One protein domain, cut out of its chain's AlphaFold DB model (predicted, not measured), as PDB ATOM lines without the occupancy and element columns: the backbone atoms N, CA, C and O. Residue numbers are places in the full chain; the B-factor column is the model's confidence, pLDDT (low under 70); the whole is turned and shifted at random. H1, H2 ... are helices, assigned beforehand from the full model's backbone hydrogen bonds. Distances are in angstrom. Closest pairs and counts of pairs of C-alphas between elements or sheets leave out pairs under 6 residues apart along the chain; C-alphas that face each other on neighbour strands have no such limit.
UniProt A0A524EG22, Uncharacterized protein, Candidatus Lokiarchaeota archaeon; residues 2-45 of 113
ATOM      1  N   LYS A   2     -43.113   4.688   0.315       74.06
ATOM      2  CA  LYS A   2     -43.588   4.116   1.599       74.06
ATOM      3  C   LYS A   2     -44.990   3.482   1.520       74.06
ATOM      4  O   LYS A   2     -45.201   2.402   2.046       74.06
ATOM      5  N   ILE A   3     -45.916   4.113   0.795       84.12
ATOM      6  CA  ILE A   3     -47.294   3.622   0.595       84.12
ATOM      7  C   ILE A   3     -47.332   2.275  -0.139       84.12
ATOM      8  O   ILE A   3     -48.070   1.383   0.262       84.12
ATOM      9  N   PHE A   4     -46.497   2.103  -1.166       88.25
ATOM     10  CA  PHE A   4     -46.411   0.846  -1.912       88.25
ATOM     11  C   PHE A   4     -45.904  -0.299  -1.026       88.25
ATOM     12  O   PHE A   4     -46.447  -1.397  -1.063       88.25
ATOM     13  N   LEU A   5     -44.924  -0.018  -0.163       85.38
ATOM     14  CA  LEU A   5     -44.415  -0.986   0.807       85.38
ATOM     15  C   LEU A   5     -45.513  -1.452   1.779       85.38
ATOM     16  O   LEU A   5     -45.647  -2.648   2.021       85.38
ATOM     17  N   TYR A   6     -46.326  -0.523   2.298       84.69
ATOM     18  CA  TYR A   6     -47.457  -0.878   3.162       84.69
ATOM     19  C   TYR A   6     -48.498  -1.722   2.422       84.69
ATOM     20  O   TYR A   6     -49.008  -2.683   2.990       84.69
ATOM     21  N   PHE A   7     -48.765  -1.426   1.149       87.38
ATOM     22  CA  PHE A   7     -49.676  -2.220   0.321       87.38
ATOM     23  C   PHE A   7     -49.195  -3.660   0.133       87.38
ATOM     24  O   PHE A   7     -49.961  -4.594   0.359       87.38
ATOM     25  N   VAL A   8     -47.923  -3.853  -0.222       86.31
ATOM     26  CA  VAL A   8     -47.332  -5.193  -0.374       86.31
ATOM     27  C   VAL A   8     -47.381  -5.960   0.947       86.31
ATOM     28  O   VAL A   8     -47.711  -7.143   0.958       86.31
ATOM     29  N   LEU A   9     -47.119  -5.280   2.066       84.69
ATOM     30  CA  LEU A   9     -47.176  -5.884   3.393       84.69
ATOM     31  C   LEU A   9     -48.598  -6.339   3.760       84.69
ATOM     32  O   LEU A   9     -48.767  -7.445   4.263       84.69
ATOM     33  N   ILE A  10     -49.617  -5.529   3.454       86.06
ATOM     34  CA  ILE A  10     -51.028  -5.879   3.674       86.06
ATOM     35  C   ILE A  10     -51.438  -7.069   2.802       86.06
ATOM     36  O   ILE A  10     -52.076  -7.993   3.296       86.06
ATOM     37  N   ILE A  11     -51.051  -7.082   1.524       85.38
ATOM     38  CA  ILE A  11     -51.387  -8.174   0.597       85.38
ATOM     39  C   ILE A  11     -50.709  -9.480   1.026       85.38
ATOM     40  O   ILE A  11     -51.365 -10.517   1.079       85.38
ATOM     41  N   ALA A  12     -49.423  -9.437   1.386       80.88
ATOM     42  CA  ALA A  12     -48.699 -10.600   1.897       80.88
ATOM     43  C   ALA A  12     -49.338 -11.139   3.186       80.88
ATOM     44  O   ALA A  12     -49.492 -12.350   3.349       80.88
ATOM     45  N   PHE A  13     -49.768 -10.238   4.072       82.56
ATOM     46  CA  PHE A  13     -50.480 -10.598   5.290       82.56
ATOM     47  C   PHE A  13     -51.824 -11.276   4.993       82.56
ATOM     48  O   PHE A  13     -52.144 -12.307   5.578       82.56
ATOM     49  N   LEU A  14     -52.585 -10.743   4.033       81.38
ATOM     50  CA  LEU A  14     -53.875 -11.292   3.618       81.38
ATOM     51  C   LEU A  14     -53.728 -12.679   2.970       81.38
ATOM     52  O   LEU A  14     -54.513 -13.585   3.244       81.38
ATOM     53  N   MET A  15     -52.688 -12.857   2.152       79.00
ATOM     54  CA  MET A  15     -52.375 -14.129   1.499       79.00
ATOM     55  C   MET A  15     -51.967 -15.206   2.517       79.00
ATOM     56  O   MET A  15     -52.322 -16.374   2.365       79.00
ATOM     57  N   TYR A  16     -51.256 -14.820   3.578       80.19
ATOM     58  CA  TYR A  16     -50.875 -15.728   4.660       80.19
ATOM     59  C   TYR A  16     -52.067 -16.083   5.568       80.19
ATOM     60  O   TYR A  16     -52.242 -17.250   5.923       80.19
ATOM     61  N   TYR A  17     -52.952 -15.115   5.838       79.38
ATOM     62  CA  TYR A  17     -54.189 -15.326   6.597       79.38
ATOM     63  C   TYR A  17     -55.120 -16.360   5.949       79.38
ATOM     64  O   TYR A  17     -55.778 -17.119   6.656       79.38
ATOM     65  N   GLN A  18     -55.159 -16.428   4.614       78.44
ATOM     66  CA  GLN A  18     -55.946 -17.439   3.900       78.44
ATOM     67  C   GLN A  18     -55.401 -18.865   4.049       78.44
ATOM     68  O   GLN A  18     -56.184 -19.807   3.963       78.44
ATOM     69  N   LYS A  19     -54.088 -19.043   4.253       78.81
ATOM     70  CA  LYS A  19     -53.491 -20.374   4.433       78.81
ATOM     71  C   LYS A  19     -53.691 -20.905   5.843       78.81
ATOM     72  O   LYS A  19     -54.181 -22.014   5.999       78.81
ATOM     73  N   ASP A  20     -53.315 -20.112   6.842       80.38
ATOM     74  CA  ASP A  20     -53.429 -20.492   8.248       80.38
ATOM     75  C   ASP A  20     -53.800 -19.266   9.094       80.38
ATOM     76  O   ASP A  20     -52.923 -18.563   9.621       80.38
ATOM     77  N   PRO A  21     -55.105 -18.981   9.257       79.31
ATOM     78  CA  PRO A  21     -55.556 -17.791   9.973       79.31
ATOM     79  C   PRO A  21     -55.134 -17.828  11.447       79.31
ATOM     80  O   PRO A  21     -54.761 -16.801  12.012       79.31
ATOM     81  N   VAL A  22     -55.107 -19.018  12.056       84.38
ATOM     82  CA  VAL A  22     -54.736 -19.210  13.466       84.38
ATOM     83  C   VAL A  22     -53.272 -18.831  13.712       84.38
ATOM     84  O   VAL A  22     -52.983 -18.033  14.605       84.38
ATOM     85  N   MET A  23     -52.350 -19.338  12.889       82.12
ATOM     86  CA  MET A  23     -50.919 -19.034  13.016       82.12
ATOM     87  C   MET A  23     -50.622 -17.570  12.688       82.12
ATOM     88  O   MET A  23     -49.812 -16.932  13.360       82.12
ATOM     89  N   THR A  24     -51.328 -17.010  11.704       84.00
ATOM     90  CA  THR A  24     -51.213 -15.596  11.328       84.00
ATOM     91  C   THR A  24     -51.559 -14.675  12.497       84.00
ATOM     92  O   THR A  24     -50.789 -13.775  12.835       84.00
ATOM     93  N   VAL A  25     -52.692 -14.925  13.158       84.19
ATOM     94  CA  VAL A  25     -53.119 -14.146  14.328       84.19
ATOM     95  C   VAL A  25     -52.149 -14.344  15.494       84.19
ATOM     96  O   VAL A  25     -51.758 -13.362  16.124       84.19
ATOM     97  N   ALA A  26     -51.693 -15.577  15.743       86.31
ATOM     98  CA  ALA A  26     -50.727 -15.867  16.801       86.31
ATOM     99  C   ALA A  26     -49.427 -15.060  16.635       86.31
ATOM    100  O   ALA A  26     -48.957 -14.440  17.589       86.31
ATOM    101  N   ILE A  27     -48.882 -14.989  15.416       87.06
ATOM    102  CA  ILE A  27     -47.668 -14.215  15.118       87.06
ATOM    103  C   ILE A  27     -47.893 -12.721  15.379       87.06
ATOM    104  O   ILE A  27     -47.055 -12.090  16.021       87.06
ATOM    105  N   VAL A  28     -49.025 -12.144  14.956       88.06
ATOM    106  CA  VAL A  28     -49.332 -10.727  15.228       88.06
ATOM    107  C   VAL A  28     -49.420 -10.449  16.720       88.06
ATOM    108  O   VAL A  28     -48.846  -9.467  17.187       88.06
ATOM    109  N   VAL A  29     -50.100 -11.312  17.473       89.56
ATOM    110  CA  VAL A  29     -50.230 -11.167  18.928       89.56
ATOM    111  C   VAL A  29     -48.857 -11.230  19.597       89.56
ATOM    112  O   VAL A  29     -48.555 -10.391  20.445       89.56
ATOM    113  N   ILE A  30     -47.990 -12.154  19.174       93.38
ATOM    114  CA  ILE A  30     -46.616 -12.269  19.681       93.38
ATOM    115  C   ILE A  30     -45.808 -11.008  19.358       93.38
ATOM    116  O   ILE A  30     -45.171 -10.444  20.249       93.38
ATOM    117  N   PHE A  31     -45.855 -10.517  18.118       91.75
ATOM    118  CA  PHE A  31     -45.170  -9.282  17.729       91.75
ATOM    119  C   PHE A  31     -45.693  -8.064  18.491       91.75
ATOM    120  O   PHE A  31     -44.901  -7.214  18.900       91.75
ATOM    121  N   LEU A  32     -47.002  -7.982  18.728       91.00
ATOM    122  CA  LEU A  32     -47.621  -6.903  19.489       91.00
ATOM    123  C   LEU A  32     -47.200  -6.951  20.963       91.00
ATOM    124  O   LEU A  32     -46.822  -5.921  21.526       91.00
ATOM    125  N   ALA A  33     -47.197  -8.140  21.570       90.25
ATOM    126  CA  ALA A  33     -46.739  -8.357  22.938       90.25
ATOM    127  C   ALA A  33     -45.249  -8.021  23.093       90.25
ATOM    128  O   ALA A  33     -44.875  -7.293  24.013       90.25
ATOM    129  N   LEU A  34     -44.403  -8.466  22.158       92.31
ATOM    130  CA  LEU A  34     -42.982  -8.119  22.120       92.31
ATOM    131  C   LEU A  34     -42.779  -6.614  21.936       92.31
ATOM    132  O   LEU A  34     -41.993  -6.012  22.663       92.31
ATOM    133  N   TYR A  35     -43.503  -5.978  21.014       88.62
ATOM    134  CA  TYR A  35     -43.426  -4.536  20.804       88.62
ATOM    135  C   TYR A  35     -43.803  -3.765  22.072       88.62
ATOM    136  O   TYR A  35     -43.072  -2.861  22.480       88.62
ATOM    137  N   LEU A  36     -44.902  -4.143  22.734       87.19
ATOM    138  CA  LEU A  36     -45.316  -3.558  24.008       87.19
ATOM    139  C   LEU A  36     -44.270  -3.788  25.099       87.19
ATOM    140  O   LEU A  36     -43.936  -2.849  25.819       87.19
ATOM    141  N   PHE A  37     -43.699  -4.988  25.183       89.12
ATOM    142  CA  PHE A  37     -42.656  -5.327  26.146       89.12
ATOM    143  C   PHE A  37     -41.383  -4.497  25.932       89.12
ATOM    144  O   PHE A  37     -40.877  -3.873  26.866       89.12
ATOM    145  N   PHE A  38     -40.889  -4.405  24.697       87.31
ATOM    146  CA  PHE A  38     -39.727  -3.582  24.358       87.31
ATOM    147  C   PHE A  38     -40.001  -2.088  24.549       87.31
ATOM    148  O   PHE A  38     -39.133  -1.362  25.040       87.31
ATOM    149  N   LYS A  39     -41.204  -1.613  24.216       81.06
ATOM    150  CA  LYS A  39     -41.620  -0.221  24.430       81.06
ATOM    151  C   LYS A  39     -41.716   0.111  25.919       81.06
ATOM    152  O   LYS A  39     -41.214   1.153  26.338       81.06
ATOM    153  N   ALA A  40     -42.286  -0.782  26.724       72.75
ATOM    154  CA  ALA A  40     -42.331  -0.651  28.176       72.75
ATOM    155  C   ALA A  40     -40.921  -0.678  28.782       72.75
ATOM    156  O   ALA A  40     -40.606   0.139  29.643       72.75
ATOM    157  N   ARG A  41     -40.032  -1.550  28.286       72.44
ATOM    158  CA  ARG A  41     -38.634  -1.631  28.733       72.44
ATOM    159  C   ARG A  41     -37.828  -0.375  28.396       72.44
ATOM    160  O   ARG A  41     -37.048   0.067  29.231       72.44
ATOM    161  N   LYS A  42     -38.023   0.225  27.215       62.41
ATOM    162  CA  LYS A  42     -37.369   1.493  26.846       62.41
ATOM    163  C   LYS A  42     -37.857   2.665  27.703       62.41
ATOM    164  O   LYS A  42     -37.038   3.475  28.115       62.41
ATOM    165  N   ARG A  43     -39.151   2.716  28.045       53.84
ATOM    166  CA  ARG A  43     -39.705   3.750  28.942       53.84
ATOM    167  C   ARG A  43     -39.174   3.657  30.377       53.84
ATOM    168  O   ARG A  43     -38.973   4.686  31.000       53.84
ATOM    169  N   ARG A  44     -38.839   2.454  30.863       51.84
ATOM    170  CA  ARG A  44     -38.231   2.250  32.197       51.84
ATOM    171  C   ARG A  44     -36.804   2.802  32.355       51.84
ATOM    172  O   ARG A  44     -36.327   2.838  33.479       51.84
ATOM    173  N   ARG A  45     -36.112   3.193  31.275       53.41
ATOM    174  CA  ARG A  45     -34.778   3.820  31.363       53.41
ATOM    175  C   ARG A  45     -34.803   5.348  31.409       53.41
ATOM    176  O   ARG A  45     -33.757   5.916  31.686       53.41
TER     177      ARG A  45
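AT A GLANCE: This is residues 2 to 45 of the 113 residues of an uncharacterized protein of Candidatus Lokiarchaeota archaeon (UniProt A0A524EG22). Two long helices, H2 and H1, meet near their ends as a flat V, with a single residue at the corner and their far ends wide apart. The 44 printed residues hold these two named helices, H1 before H2, and no named strand; the class is all helix. The whole is only just loose, close to extended, with a radius of gyration of the C-alphas of 13.7 A, and spans 39 by 28 by 5 A.

IN THESE COORDINATES: H2, residues 21 to 43, is the longest helix, 32.8 A from first to last C-alpha; it ends at C-alpha 43 (-39.705, 3.750, 28.942). H1, residues 2 to 19, measures 26.6 A and begins at C-alpha 2 (-43.588, 4.116, 1.599).

HOW THE PARTS SIT: H2 touches H1 with residues 24 to 25 alone, and H1 touches H2 with residues 13 to 17 alone. Their closest C-alphas, those of Tyr 17 and Thr 24, are 5.6 A apart. They run opposite ways at a steep tilt of 47 degrees. In H2 every O i to N i+4 pair is within hydrogen-bond range; in H1, 13 of 14 are.

THE WHOLE: The C-alphas of Lys 19 and Arg 45, the two farthest apart, are 40.8 A apart. Residues 2 to 12 and 26 to 45 stand free. The link from H1 to H2 is tight, and the printed part has no cut. Residues 42 to 45 have pLDDT under 70.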